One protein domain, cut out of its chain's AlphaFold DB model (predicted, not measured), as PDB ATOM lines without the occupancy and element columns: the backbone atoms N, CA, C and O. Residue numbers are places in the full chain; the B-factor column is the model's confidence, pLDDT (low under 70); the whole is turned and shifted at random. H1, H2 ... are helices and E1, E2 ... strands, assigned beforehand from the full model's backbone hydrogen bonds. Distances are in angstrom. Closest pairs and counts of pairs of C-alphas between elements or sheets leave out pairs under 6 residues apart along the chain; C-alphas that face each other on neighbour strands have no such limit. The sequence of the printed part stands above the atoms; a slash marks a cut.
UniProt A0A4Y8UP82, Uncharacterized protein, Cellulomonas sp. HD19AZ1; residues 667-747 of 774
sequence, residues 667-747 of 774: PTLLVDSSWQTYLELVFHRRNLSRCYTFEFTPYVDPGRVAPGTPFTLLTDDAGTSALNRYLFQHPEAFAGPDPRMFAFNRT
ATOM      1  N   PRO A 667     196.394 120.667 166.122       88.56
ATOM      2  CA  PRO A 667     195.260 119.777 165.896       88.56
ATOM      3  C   PRO A 667     193.950 120.550 165.717       88.56
ATOM      4  O   PRO A 667     193.747 121.619 166.289       88.56
ATOM      5  N   THR A 668     193.020 119.991 164.953       89.12
ATOM      6  CA  THR A 668     191.706 120.612 164.748       89.12
ATOM      7  C   THR A 668     190.801 120.382 165.958       89.12
ATOM      8  O   THR A 668     190.689 119.261 166.451       89.12
ATOM      9  N   LEU A 669     190.131 121.433 166.424       90.44
ATOM     10  CA  LEU A 669     188.987 121.382 167.325       90.44
ATOM     11  C   LEU A 669     187.719 121.593 166.496       90.44
ATOM     12  O   LEU A 669     187.411 122.712 166.087       90.44
ATOM     13  N   LEU A 670     186.987 120.508 166.259       88.94
ATOM     14  CA  LEU A 670     185.674 120.554 165.635       88.94
ATOM     15  C   LEU A 670     184.632 120.939 166.688       88.94
ATOM     16  O   LEU A 670     184.409 120.205 167.650       88.94
ATOM     17  N   VAL A 671     183.998 122.090 166.497       88.06
ATOM     18  CA  VAL A 671     182.914 122.610 167.327       88.06
ATOM     19  C   VAL A 671     181.586 122.173 166.720       88.06
ATOM     20  O   VAL A 671     181.146 122.714 165.706       88.06
ATOM     21  N   ASP A 672     180.954 121.197 167.367       87.19
ATOM     22  CA  ASP A 672     179.606 120.714 167.071       87.19
ATOM     23  C   ASP A 672     178.763 120.711 168.350       87.19
ATOM     24  O   ASP A 672     178.296 119.681 168.838       87.19
ATOM     25  N   SER A 673     178.637 121.893 168.945       86.94
ATOM     26  CA  SER A 673     177.948 122.114 170.211       86.94
ATOM     27  C   SER A 673     176.915 123.229 170.086       86.94
ATOM     28  O   SER A 673     176.886 123.990 169.115       86.94
ATOM     29  N   SER A 674     176.089 123.385 171.114       85.94
ATOM     30  CA  SER A 674     175.289 124.586 171.294       85.94
ATOM     31  C   SER A 674     176.178 125.818 171.468       85.94
ATOM     32  O   SER A 674     177.363 125.754 171.824       85.94
ATOM     33  N   TRP A 675     175.559 126.974 171.240       85.75
ATOM     34  CA  TRP A 675     176.190 128.272 171.434       85.75
ATOM     35  C   TRP A 675     176.684 128.480 172.868       85.75
ATOM     36  O   TRP A 675     177.729 129.090 173.075       85.75
ATOM     37  N   GLN A 676     175.946 127.969 173.855       87.94
ATOM     38  CA  GLN A 676     176.296 128.123 175.261       87.94
ATOM     39  C   GLN A 676     177.593 127.380 175.594       87.94
ATOM     40  O   GLN A 676     178.516 127.999 176.113       87.94
ATOM     41  N   THR A 677     177.700 126.103 175.224       89.44
ATOM     42  CA  THR A 677     178.895 125.288 175.490       89.44
ATOM     43  C   THR A 677     180.141 125.855 174.821       89.44
ATOM     44  O   THR A 677     181.213 125.907 175.427       89.44
ATOM     45  N   TYR A 678     180.007 126.336 173.581       89.69
ATOM     46  CA  TYR A 678     181.104 127.018 172.902       89.69
ATOM     47  C   TYR A 678     181.552 128.270 173.671       89.69
ATOM     48  O   TYR A 678     182.748 128.450 173.907       89.69
ATOM     49  N   LEU A 679     180.604 129.113 174.104       88.94
ATOM     50  CA  LEU A 679     180.913 130.320 174.872       88.94
ATOM     51  C   LEU A 679     181.577 130.005 176.216       88.94
ATOM     52  O   LEU A 679     182.574 130.639 176.553       88.94
ATOM     53  N   GLU A 680     181.082 129.012 176.955       89.19
ATOM     54  CA  GLU A 680     181.688 128.564 178.214       89.19
ATOM     55  C   GLU A 680     183.147 128.133 178.006       89.19
ATOM     56  O   GLU A 680     184.035 128.549 178.756       89.19
ATOM     57  N   LEU A 681     183.433 127.383 176.936       89.38
ATOM     58  CA  LEU A 681     184.795 126.972 176.607       89.38
ATOM     59  C   LEU A 681     185.721 128.177 176.367       89.38
ATOM     60  O   LEU A 681     186.816 128.243 176.938       89.38
ATOM     61  N   VAL A 682     185.306 129.127 175.522       89.50
ATOM     62  CA  VAL A 682     186.165 130.260 175.142       89.50
ATOM     63  C   VAL A 682     186.291 131.308 176.249       89.50
ATOM     64  O   VAL A 682     187.343 131.938 176.358       89.50
ATOM     65  N   PHE A 683     185.286 131.459 177.121       87.38
ATOM     66  CA  PHE A 683     185.343 132.362 178.278       87.38
ATOM     67  C   PHE A 683     186.432 131.965 179.271       87.38
ATOM     68  O   PHE A 683     187.097 132.830 179.840       87.38
ATOM     69  N   HIS A 684     186.647 130.664 179.457       83.44
ATOM     70  CA  HIS A 684     187.616 130.162 180.426       83.44
ATOM     71  C   HIS A 684     189.016 129.941 179.844       83.44
ATOM     72  O   HIS A 684     189.954 129.693 180.602       83.44
ATOM     73  N   ARG A 685     189.195 130.018 178.516       86.75
ATOM     74  CA  ARG A 685     190.473 129.686 177.866       86.75
ATOM     75  C   ARG A 685     190.823 130.618 176.704       86.75
ATOM     76  O   ARG A 685     190.479 130.381 175.547       86.75
ATOM     77  N   ARG A 686     191.625 131.647 176.994       86.94
ATOM     78  CA  ARG A 686     192.113 132.639 176.008       86.94
ATOM     79  C   ARG A 686     193.257 132.156 175.104       86.94
ATOM     80  O   ARG A 686     193.672 132.884 174.216       86.94
ATOM     81  N   ASN A 687     193.784 130.957 175.341       88.75
ATOM     82  CA  ASN A 687     194.921 130.380 174.621       88.75
ATOM     83  C   ASN A 687     194.543 129.159 173.767       88.75
ATOM     84  O   ASN A 687     195.431 128.465 173.281       88.75
ATOM     85  N   LEU A 688     193.249 128.878 173.583       90.69
ATOM     86  CA  LEU A 688     192.776 127.722 172.811       90.69
ATOM     87  C   LEU A 688     193.338 127.704 171.394       90.69
ATOM     88  O   LEU A 688     193.792 126.661 170.940       90.69
ATOM     89  N   SER A 689     193.374 128.866 170.745       89.62
ATOM     90  CA  SER A 689     193.920 129.033 169.394       89.62
ATOM     91  C   SER A 689     195.415 128.709 169.283       89.62
ATOM     92  O   SER A 689     195.902 128.429 168.193       89.62
ATOM     93  N   ARG A 690     196.172 128.709 170.391       90.06
ATOM     94  CA  ARG A 690     197.581 128.267 170.389       90.06
ATOM     95  C   ARG A 690     197.700 126.747 170.288       90.06
ATOM     96  O   ARG A 690     198.717 126.250 169.823       90.06
ATOM     97  N   CYS A 691     196.674 126.030 170.737       90.31
ATOM     98  CA  CYS A 691     196.660 124.573 170.801       90.31
ATOM     99  C   CYS A 691     195.802 123.943 169.706       90.31
ATOM    100  O   CYS A 691     196.033 122.786 169.377       90.31
ATOM    101  N   TYR A 692     194.806 124.663 169.184       90.56
ATOM    102  CA  TYR A 692     193.820 124.113 168.264       90.56
ATOM    103  C   TYR A 692     193.482 125.062 167.120       90.56
ATOM    104  O   TYR A 692     193.385 126.270 167.327       90.56
ATOM    105  N   THR A 693     193.239 124.484 165.944       89.25
ATOM    106  CA  THR A 693     192.560 125.157 164.830       89.25
ATOM    107  C   THR A 693     191.060 124.964 164.979       89.25
ATOM    108  O   THR A 693     190.635 123.827 165.174       89.25
ATOM    109  N   PHE A 694     190.247 126.011 164.886       89.50
ATOM    110  CA  PHE A 694     188.800 125.862 165.023       89.50
ATOM    111  C   PHE A 694     188.142 125.506 163.690       89.50
ATOM    112  O   PHE A 694     188.421 126.088 162.646       89.50
ATOM    113  N   GLU A 695     187.226 124.545 163.734       86.75
ATOM    114  CA  GLU A 695     186.309 124.254 162.635       86.75
ATOM    115  C   GLU A 695     184.893 124.123 163.191       86.75
ATOM    116  O   GLU A 695     184.692 123.560 164.264       86.75
ATOM    117  N   PHE A 696     183.900 124.626 162.462       84.56
ATOM    118  CA  PHE A 696     182.499 124.612 162.885       84.56
ATOM    119  C   PHE A 696     181.702 123.735 161.932       84.56
ATOM    120  O   PHE A 696     181.788 123.925 160.721       84.56
ATOM    121  N   THR A 697     180.889 122.813 162.448       73.69
ATOM    122  CA  THR A 697     180.133 121.856 161.624       73.69
ATOM    123  C   THR A 697     179.346 122.469 160.454       73.69
ATOM    124  O   THR A 697     179.438 121.907 159.369       73.69
ATOM    125  N   PRO A 698     178.648 123.620 160.538       67.38
ATOM    126  CA  PRO A 698     177.963 124.163 159.357       67.38
ATOM    127  C   PRO A 698     178.895 124.633 158.221       67.38
ATOM    128  O   PRO A 698     178.424 124.771 157.094       67.38
ATOM    129  N   TYR A 699     180.184 124.871 158.491       70.38
ATOM    130  CA  TYR A 699     181.149 125.474 157.553       70.38
ATOM    131  C   TYR A 699     182.498 124.740 157.525       70.38
ATOM    132  O   TYR A 699     183.526 125.332 157.193       70.38
ATOM    133  N   VAL A 700     182.502 123.470 157.931       74.19
ATOM    134  CA  VAL A 700     183.721 122.676 158.085       74.19
ATOM    135  C   VAL A 700     184.388 122.445 156.734       74.19
ATOM    136  O   VAL A 700     183.731 122.062 155.766       74.19
ATOM    137  N   ASP A 701     185.704 122.642 156.673       70.06
ATOM    138  CA  ASP A 701     186.495 122.214 155.520       70.06
ATOM    139  C   ASP A 701     186.654 120.678 155.543       70.06
ATOM    140  O   ASP A 701     187.300 120.144 156.458       70.06
ATOM    141  N   PRO A 702     186.112 119.937 154.552       66.44
ATOM    142  CA  PRO A 702     186.213 118.480 154.508       66.44
ATOM    143  C   PRO A 702     187.661 117.979 154.496       66.44
ATOM    144  O   PRO A 702     187.937 116.900 155.019       66.44
ATOM    145  N   GLY A 703     188.596 118.761 153.939       65.62
ATOM    146  CA  GLY A 703     190.016 118.416 153.912       65.62
ATOM    147  C   GLY A 703     190.656 118.402 155.301       65.62
ATOM    148  O   GLY A 703     191.556 117.605 155.558       65.62
ATOM    149  N   ARG A 704     190.157 119.229 156.231       69.06
ATOM    150  CA  ARG A 704     190.674 119.341 157.608       69.06
ATOM    151  C   ARG A 704     190.106 118.297 158.564       69.06
ATOM    152  O   ARG A 704     190.691 118.054 159.616       69.06
ATOM    153  N   VAL A 705     188.990 117.664 158.204       68.38
ATOM    154  CA  VAL A 705     188.305 116.639 159.018       68.38
ATOM    155  C   VAL A 705     188.202 115.309 158.248       68.38
ATOM    156  O   VAL A 705     187.296 114.493 158.450       68.38
ATOM    157  N   ALA A 706     189.158 115.078 157.346       65.81
ATOM    158  CA  ALA A 706     189.232 113.876 156.530       65.81
ATOM    159  C   ALA A 706     189.430 112.599 157.382       65.81
ATOM    160  O   ALA A 706     189.984 112.646 158.487       65.81
ATOM    161  N   PRO A 707     188.988 111.424 156.891       63.69
ATOM    162  CA  PRO A 707     189.235 110.149 157.559       63.69
ATOM    163  C   PRO A 707     190.736 109.913 157.794       63.69
ATOM    164  O   PRO A 707     191.524 109.953 156.854       63.69
ATOM    165  N   GLY A 708     191.124 109.645 159.044       66.50
ATOM    166  CA  GLY A 708     192.522 109.413 159.437       66.50
ATOM    167  C   GLY A 708     193.223 110.616 160.075       66.50
ATOM    168  O   GLY A 708     194.238 110.420 160.738       66.50
ATOM    169  N   THR A 709     192.665 111.827 159.969       68.50
ATOM    170  CA  THR A 709     193.197 113.009 160.660       68.50
ATOM    171  C   THR A 709     192.658 113.061 162.095       68.50
ATOM    172  O   THR A 709     191.436 113.100 162.281       68.50
ATOM    173  N   PRO A 710     193.511 113.035 163.136       73.62
ATOM    174  CA  PRO A 710     193.052 113.178 164.511       73.62
ATOM    175  C   PRO A 710     192.564 114.612 164.756       73.62
ATOM    176  O   PRO A 710     193.290 115.576 164.520       73.62
ATOM    177  N   PHE A 711     191.337 114.749 165.254       81.88
ATOM    178  CA  PHE A 711     190.764 116.019 165.694       81.88
ATOM    179  C   PHE A 711     190.081 115.841 167.051       81.88
ATOM    180  O   PHE A 711     189.623 114.750 167.401       81.88
ATOM    181  N   THR A 712     189.993 116.926 167.808       88.31
ATOM    182  CA  THR A 712     189.248 117.007 169.064       88.31
ATOM    183  C   THR A 712     187.827 117.470 168.765       88.31
ATOM    184  O   THR A 712     187.632 118.398 167.988       88.31
ATOM    185  N   LEU A 713     186.824 116.841 169.376       87.75
ATOM    186  CA  LEU A 713     185.416 117.207 169.209       87.75
ATOM    187  C   LEU A 713     184.906 117.919 170.466       87.75
ATOM    188  O   LEU A 713     184.981 117.359 171.559       87.75
ATOM    189  N   LEU A 714     184.352 119.120 170.298       89.19
ATOM    190  CA  LEU A 714     183.496 119.761 171.292       89.19
ATOM    191  C   LEU A 714     182.040 119.487 170.919       89.19
ATOM    192  O   LEU A 714     181.588 119.934 169.868       89.19
ATOM    193  N   THR A 715     181.317 118.756 171.765       89.88
ATOM    194  CA  THR A 715     179.923 118.383 171.512       89.88
ATOM    195  C   THR A 715     179.107 118.340 172.796       89.88
ATOM    196  O   THR A 715     179.624 117.972 173.851       89.88
ATOM    197  N   ASP A 716     177.825 118.681 172.672       88.69
ATOM    198  CA  ASP A 716     176.822 118.476 173.724       88.69
ATOM    199  C   ASP A 716     176.185 117.084 173.640       88.69
ATOM    200  O   ASP A 716     175.646 116.579 174.623       88.69
ATOM    201  N   ASP A 717     176.234 116.464 172.459       88.69
ATOM    202  CA  ASP A 717     175.633 115.170 172.166       88.69
ATOM    203  C   ASP A 717     176.481 114.399 171.149       88.69
ATOM    204  O   ASP A 717     176.417 114.608 169.933       88.69
ATOM    205  N   ALA A 718     177.232 113.428 171.665       86.19
ATOM    206  CA  ALA A 718     178.080 112.558 170.864       86.19
ATOM    207  C   ALA A 718     177.305 111.797 169.772       86.19
ATOM    208  O   ALA A 718     177.873 111.514 168.717       86.19
ATOM    209  N   GLY A 719     176.024 111.475 169.993       85.19
ATOM    210  CA  GLY A 719     175.189 110.782 169.012       85.19
ATOM    211  C   GLY A 719     174.879 111.662 167.803       85.19
ATOM    212  O   GLY A 719     175.107 111.252 166.662       85.19
ATOM    213  N   THR A 720     174.421 112.892 168.049       82.12
ATOM    214  CA  THR A 720     174.173 113.881 166.990       82.12
ATOM    215  C   THR A 720     175.459 114.242 166.254       82.12
ATOM    216  O   THR A 720     175.461 114.270 165.025       82.12
ATOM    217  N   SER A 721     176.580 114.414 166.957       83.19
ATOM    218  CA  SER A 721     177.855 114.720 166.302       83.19
ATOM    219  C   SER A 721     178.424 113.574 165.481       83.19
ATOM    220  O   SER A 721     178.991 113.808 164.412       83.19
ATOM    221  N   ALA A 722     178.238 112.327 165.917       81.31
ATOM    222  CA  ALA A 722     178.578 111.163 165.106       81.31
ATOM    223  C   ALA A 722     177.732 111.113 163.825       81.31
ATOM    224  O   ALA A 722     178.268 110.837 162.751       81.31
ATOM    225  N   LEU A 723     176.437 111.437 163.919       80.94
ATOM    226  CA  LEU A 723     175.559 111.538 162.756       80.94
ATOM    227  C   LEU A 723     175.981 112.684 161.828       80.94
ATOM    228  O   LEU A 723     176.135 112.449 160.637       80.94
ATOM    229  N   ASN A 724     176.225 113.887 162.349       75.75
ATOM    230  CA  ASN A 724     176.702 115.032 161.569       75.75
ATOM    231  C   ASN A 724     178.010 114.698 160.848       75.75
ATOM    232  O   ASN A 724     178.129 114.906 159.646       75.75
ATOM    233  N   ARG A 725     178.969 114.082 161.545       75.56
ATOM    234  CA  ARG A 725     180.218 113.602 160.942       75.56
ATOM    235  C   ARG A 725     179.974 112.586 159.830       75.56
ATOM    236  O   ARG A 725     180.580 112.698 158.767       75.56
ATOM    237  N   TYR A 726     179.101 111.610 160.066       76.50
ATOM    238  CA  TYR A 726     178.726 110.630 159.052       76.50
ATOM    239  C   TYR A 726     178.096 111.314 157.831       76.50
ATOM    240  O   TYR A 726     178.443 110.982 156.703       76.50
ATOM    241  N   LEU A 727     177.244 112.320 158.043       72.31
ATOM    242  CA  LEU A 727     176.648 113.137 156.984       72.31
ATOM    243  C   LEU A 727     177.697 113.918 156.181       72.31
ATOM    244  O   LEU A 727     177.569 114.004 154.964       72.31
ATOM    245  N   PHE A 728     178.743 114.447 156.823       69.31
ATOM    246  CA  PHE A 728     179.845 115.118 156.119       69.31
ATOM    247  C   PHE A 728     180.669 114.159 155.259       69.31
ATOM    248  O   PHE A 728     181.098 114.527 154.169       69.31
ATOM    249  N   GLN A 729     180.903 112.941 155.746       71.19
ATOM    250  CA  GLN A 729     181.683 111.926 155.032       71.19
ATOM    251  C   GLN A 729     180.874 111.216 153.942       71.19
ATOM    252  O   GLN A 729     181.453 110.708 152.984       71.19
ATOM    253  N   HIS A 730     179.549 111.210 154.082       72.06
ATOM    254  CA  HIS A 730     178.604 110.587 153.166       72.06
ATOM    255  C   HIS A 730     177.468 111.558 152.821       72.06
ATOM    256  O   HIS A 730     176.316 111.326 153.211       72.06
ATOM    257  N   PRO A 731     177.756 112.647 152.087       62.81
ATOM    258  CA  PRO A 731     176.742 113.632 151.711       62.81
ATOM    259  C   PRO A 731     175.599 113.015 150.885       62.81
ATOM    260  O   PRO A 731     174.481 113.524 150.886       62.81
ATOM    261  N   GLU A 732     175.841 111.888 150.214       65.56
ATOM    262  CA  GLU A 732     174.844 111.099 149.489       65.56
ATOM    263  C   GLU A 732     173.940 110.221 150.373       65.56
ATOM    264  O   GLU A 732     172.881 109.786 149.914       65.56
ATOM    265  N   ALA A 733     174.329 109.938 151.623       64.69
ATOM    266  CA  ALA A 733     173.610 108.996 152.485       64.69
ATOM    267  C   ALA A 733     172.288 109.558 153.031       64.69
ATOM    268  O   ALA A 733     171.388 108.791 153.378       64.69
ATOM    269  N   PHE A 734     172.139 110.883 153.079       58.81
ATOM    270  CA  PHE A 734     170.913 111.547 153.509       58.81
ATOM    271  C   PHE A 734     170.611 112.747 152.615       58.81
ATOM    272  O   PHE A 734     171.478 113.560 152.317       58.81
ATOM    273  N   ALA A 735     169.345 112.908 152.237       54.53
ATOM    274  CA  ALA A 735     168.893 114.135 151.600       54.53
ATOM    275  C   ALA A 735     168.537 115.156 152.691       54.53
ATOM    276  O   ALA A 735     167.503 115.029 153.353       54.53
ATOM    277  N   GLY A 736     169.391 116.163 152.886       56.00
ATOM    278  CA  GLY A 736     168.996 117.385 153.590       56.00
ATOM    279  C   GLY A 736     167.851 118.103 152.852       56.00
ATOM    280  O   GLY A 736     167.536 117.753 151.709       56.00
ATOM    281  N   PRO A 737     167.198 119.106 153.470       56.84
ATOM    282  CA  PRO A 737     166.260 119.950 152.738       56.84
ATOM    283  C   PRO A 737     166.972 120.548 151.519       56.84
ATOM    284  O   PRO A 737     168.028 121.158 151.660       56.84
ATOM    285  N   ASP A 738     166.405 120.332 150.330       60.03
ATOM    286  CA  ASP A 738     166.992 120.784 149.067       60.03
ATOM    287  C   ASP A 738     167.311 122.289 149.155       60.03
ATOM    288  O   ASP A 738     166.389 123.080 149.376       60.03
ATOM    289  N   PRO A 739     168.574 122.724 148.989       59.56
ATOM    290  CA  PRO A 739     168.947 124.131 149.123       59.56
ATOM    291  C   PRO A 739     168.216 125.035 148.119       59.56
ATOM    292  O   PRO A 739     168.006 126.221 148.381       59.56
ATOM    293  N   ARG A 740     167.716 124.478 147.002       64.81
ATOM    294  CA  ARG A 740     166.834 125.185 146.055       64.81
ATOM    295  C   ARG A 740     165.501 125.597 146.694       64.81
ATOM    296  O   ARG A 740     164.845 126.510 146.196       64.81
ATOM    297  N   MET A 741     165.114 124.965 147.801       65.62
ATOM    298  CA  MET A 741     163.885 125.230 148.551       65.62
ATOM    299  C   MET A 741     164.024 126.332 149.608       65.62
ATOM    300  O   MET A 741     163.001 126.842 150.072       65.62
ATOM    301  N   PHE A 742     165.240 126.764 149.961       66.56
ATOM    302  CA  PHE A 742     165.459 127.806 150.979       66.56
ATOM    303  C   PHE A 742     164.873 129.168 150.593       66.56
ATOM    304  O   PHE A 742     164.443 129.932 151.453       66.56
ATOM    305  N   ALA A 743     164.764 129.445 149.294       62.72
ATOM    306  CA  ALA A 743     164.116 130.653 148.795       62.72
ATOM    307  C   ALA A 743     162.579 130.636 148.956       62.72
ATOM    308  O   ALA A 743     161.927 131.669 148.801       62.72
ATOM    309  N   PHE A 744     161.989 129.467 149.235       66.81
ATOM    310  CA  PHE A 744     160.543 129.236 149.202       66.81
ATOM    311  C   PHE A 744     159.935 128.874 150.561       66.81
ATOM    312  O   PHE A 744     158.710 128.910 150.689       66.81
ATOM    313  N   ASN A 745     160.748 128.546 151.572       63.50
ATOM    314  CA  ASN A 745     160.276 128.108 152.885       63.50
ATOM    315  C   ASN A 745     160.849 128.968 154.027       63.50
ATOM    316  O   ASN A 745     162.045 129.224 154.079       63.50
ATOM    317  N   ARG A 746     159.988 129.358 154.981       56.25
ATOM    318  CA  ARG A 746     160.361 130.070 156.220       56.25
ATOM    319  C   ARG A 746     161.124 129.207 157.232       56.25
ATOM    320  O   ARG A 746     161.720 129.752 158.148       56.25
ATOM    321  N   THR A 747     161.033 127.881 157.135       42.41
ATOM    322  CA  THR A 747     161.359 126.956 158.243       42.41
ATOM    323  C   THR A 747     162.672 126.183 158.090       42.41
ATOM    324  O   THR A 747     162.827 125.125 158.694       42.41
TER     325      THR A 747
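Overview. This is residues 667 to 747 of the 774 residues of an uncharacterized protein of Cellulomonas sp. HD19AZ1 (UniProt A0A4Y8UP82). A small parallel sheet of three strands, E2 E1 E3, has H3 over one face; H1 and H2 only graze it, and tail residues 737 to 747 stick out. The 81 printed residues, under half in named elements, run E1 H1 H2 E2 E3 H3; class mixed. It is loose, radius of gyration of the C-alphas 14.6 A, spanning 42 by 31 by 21 A.

Arrangement. E1, residues 668 to 672, is parallel to E2, residues 693 to 696, with N 669 and O 693 2.7 A apart, and to E3, residues 711 to 715, with N 670 and O 712 2.8 A apart. H3, residues 718 to 729, is on the sheet at a height of 10.3 A; the closest C-alphas of E1 and H3, Asp 672 and Ser 721, are 6.3 A apart. H1, residues 675 to 684, and H2, residues 688 to 691, only graze the sheet. In H1 and H3 every O i to N i+4 pair is within hydrogen-bond range; H2 is too short for one.

Along the chain. E1 begins at C-alpha 668 (191.706, 120.612, 164.748); H3, 16.2 A long, ends at C-alpha 729 (181.683, 111.926, 155.032).

Size, cuts and confidence. The printed part has no cut. E2 to E3 is a long link. Residues 702 to 709 and 731 to 747 are among those with pLDDT under 70.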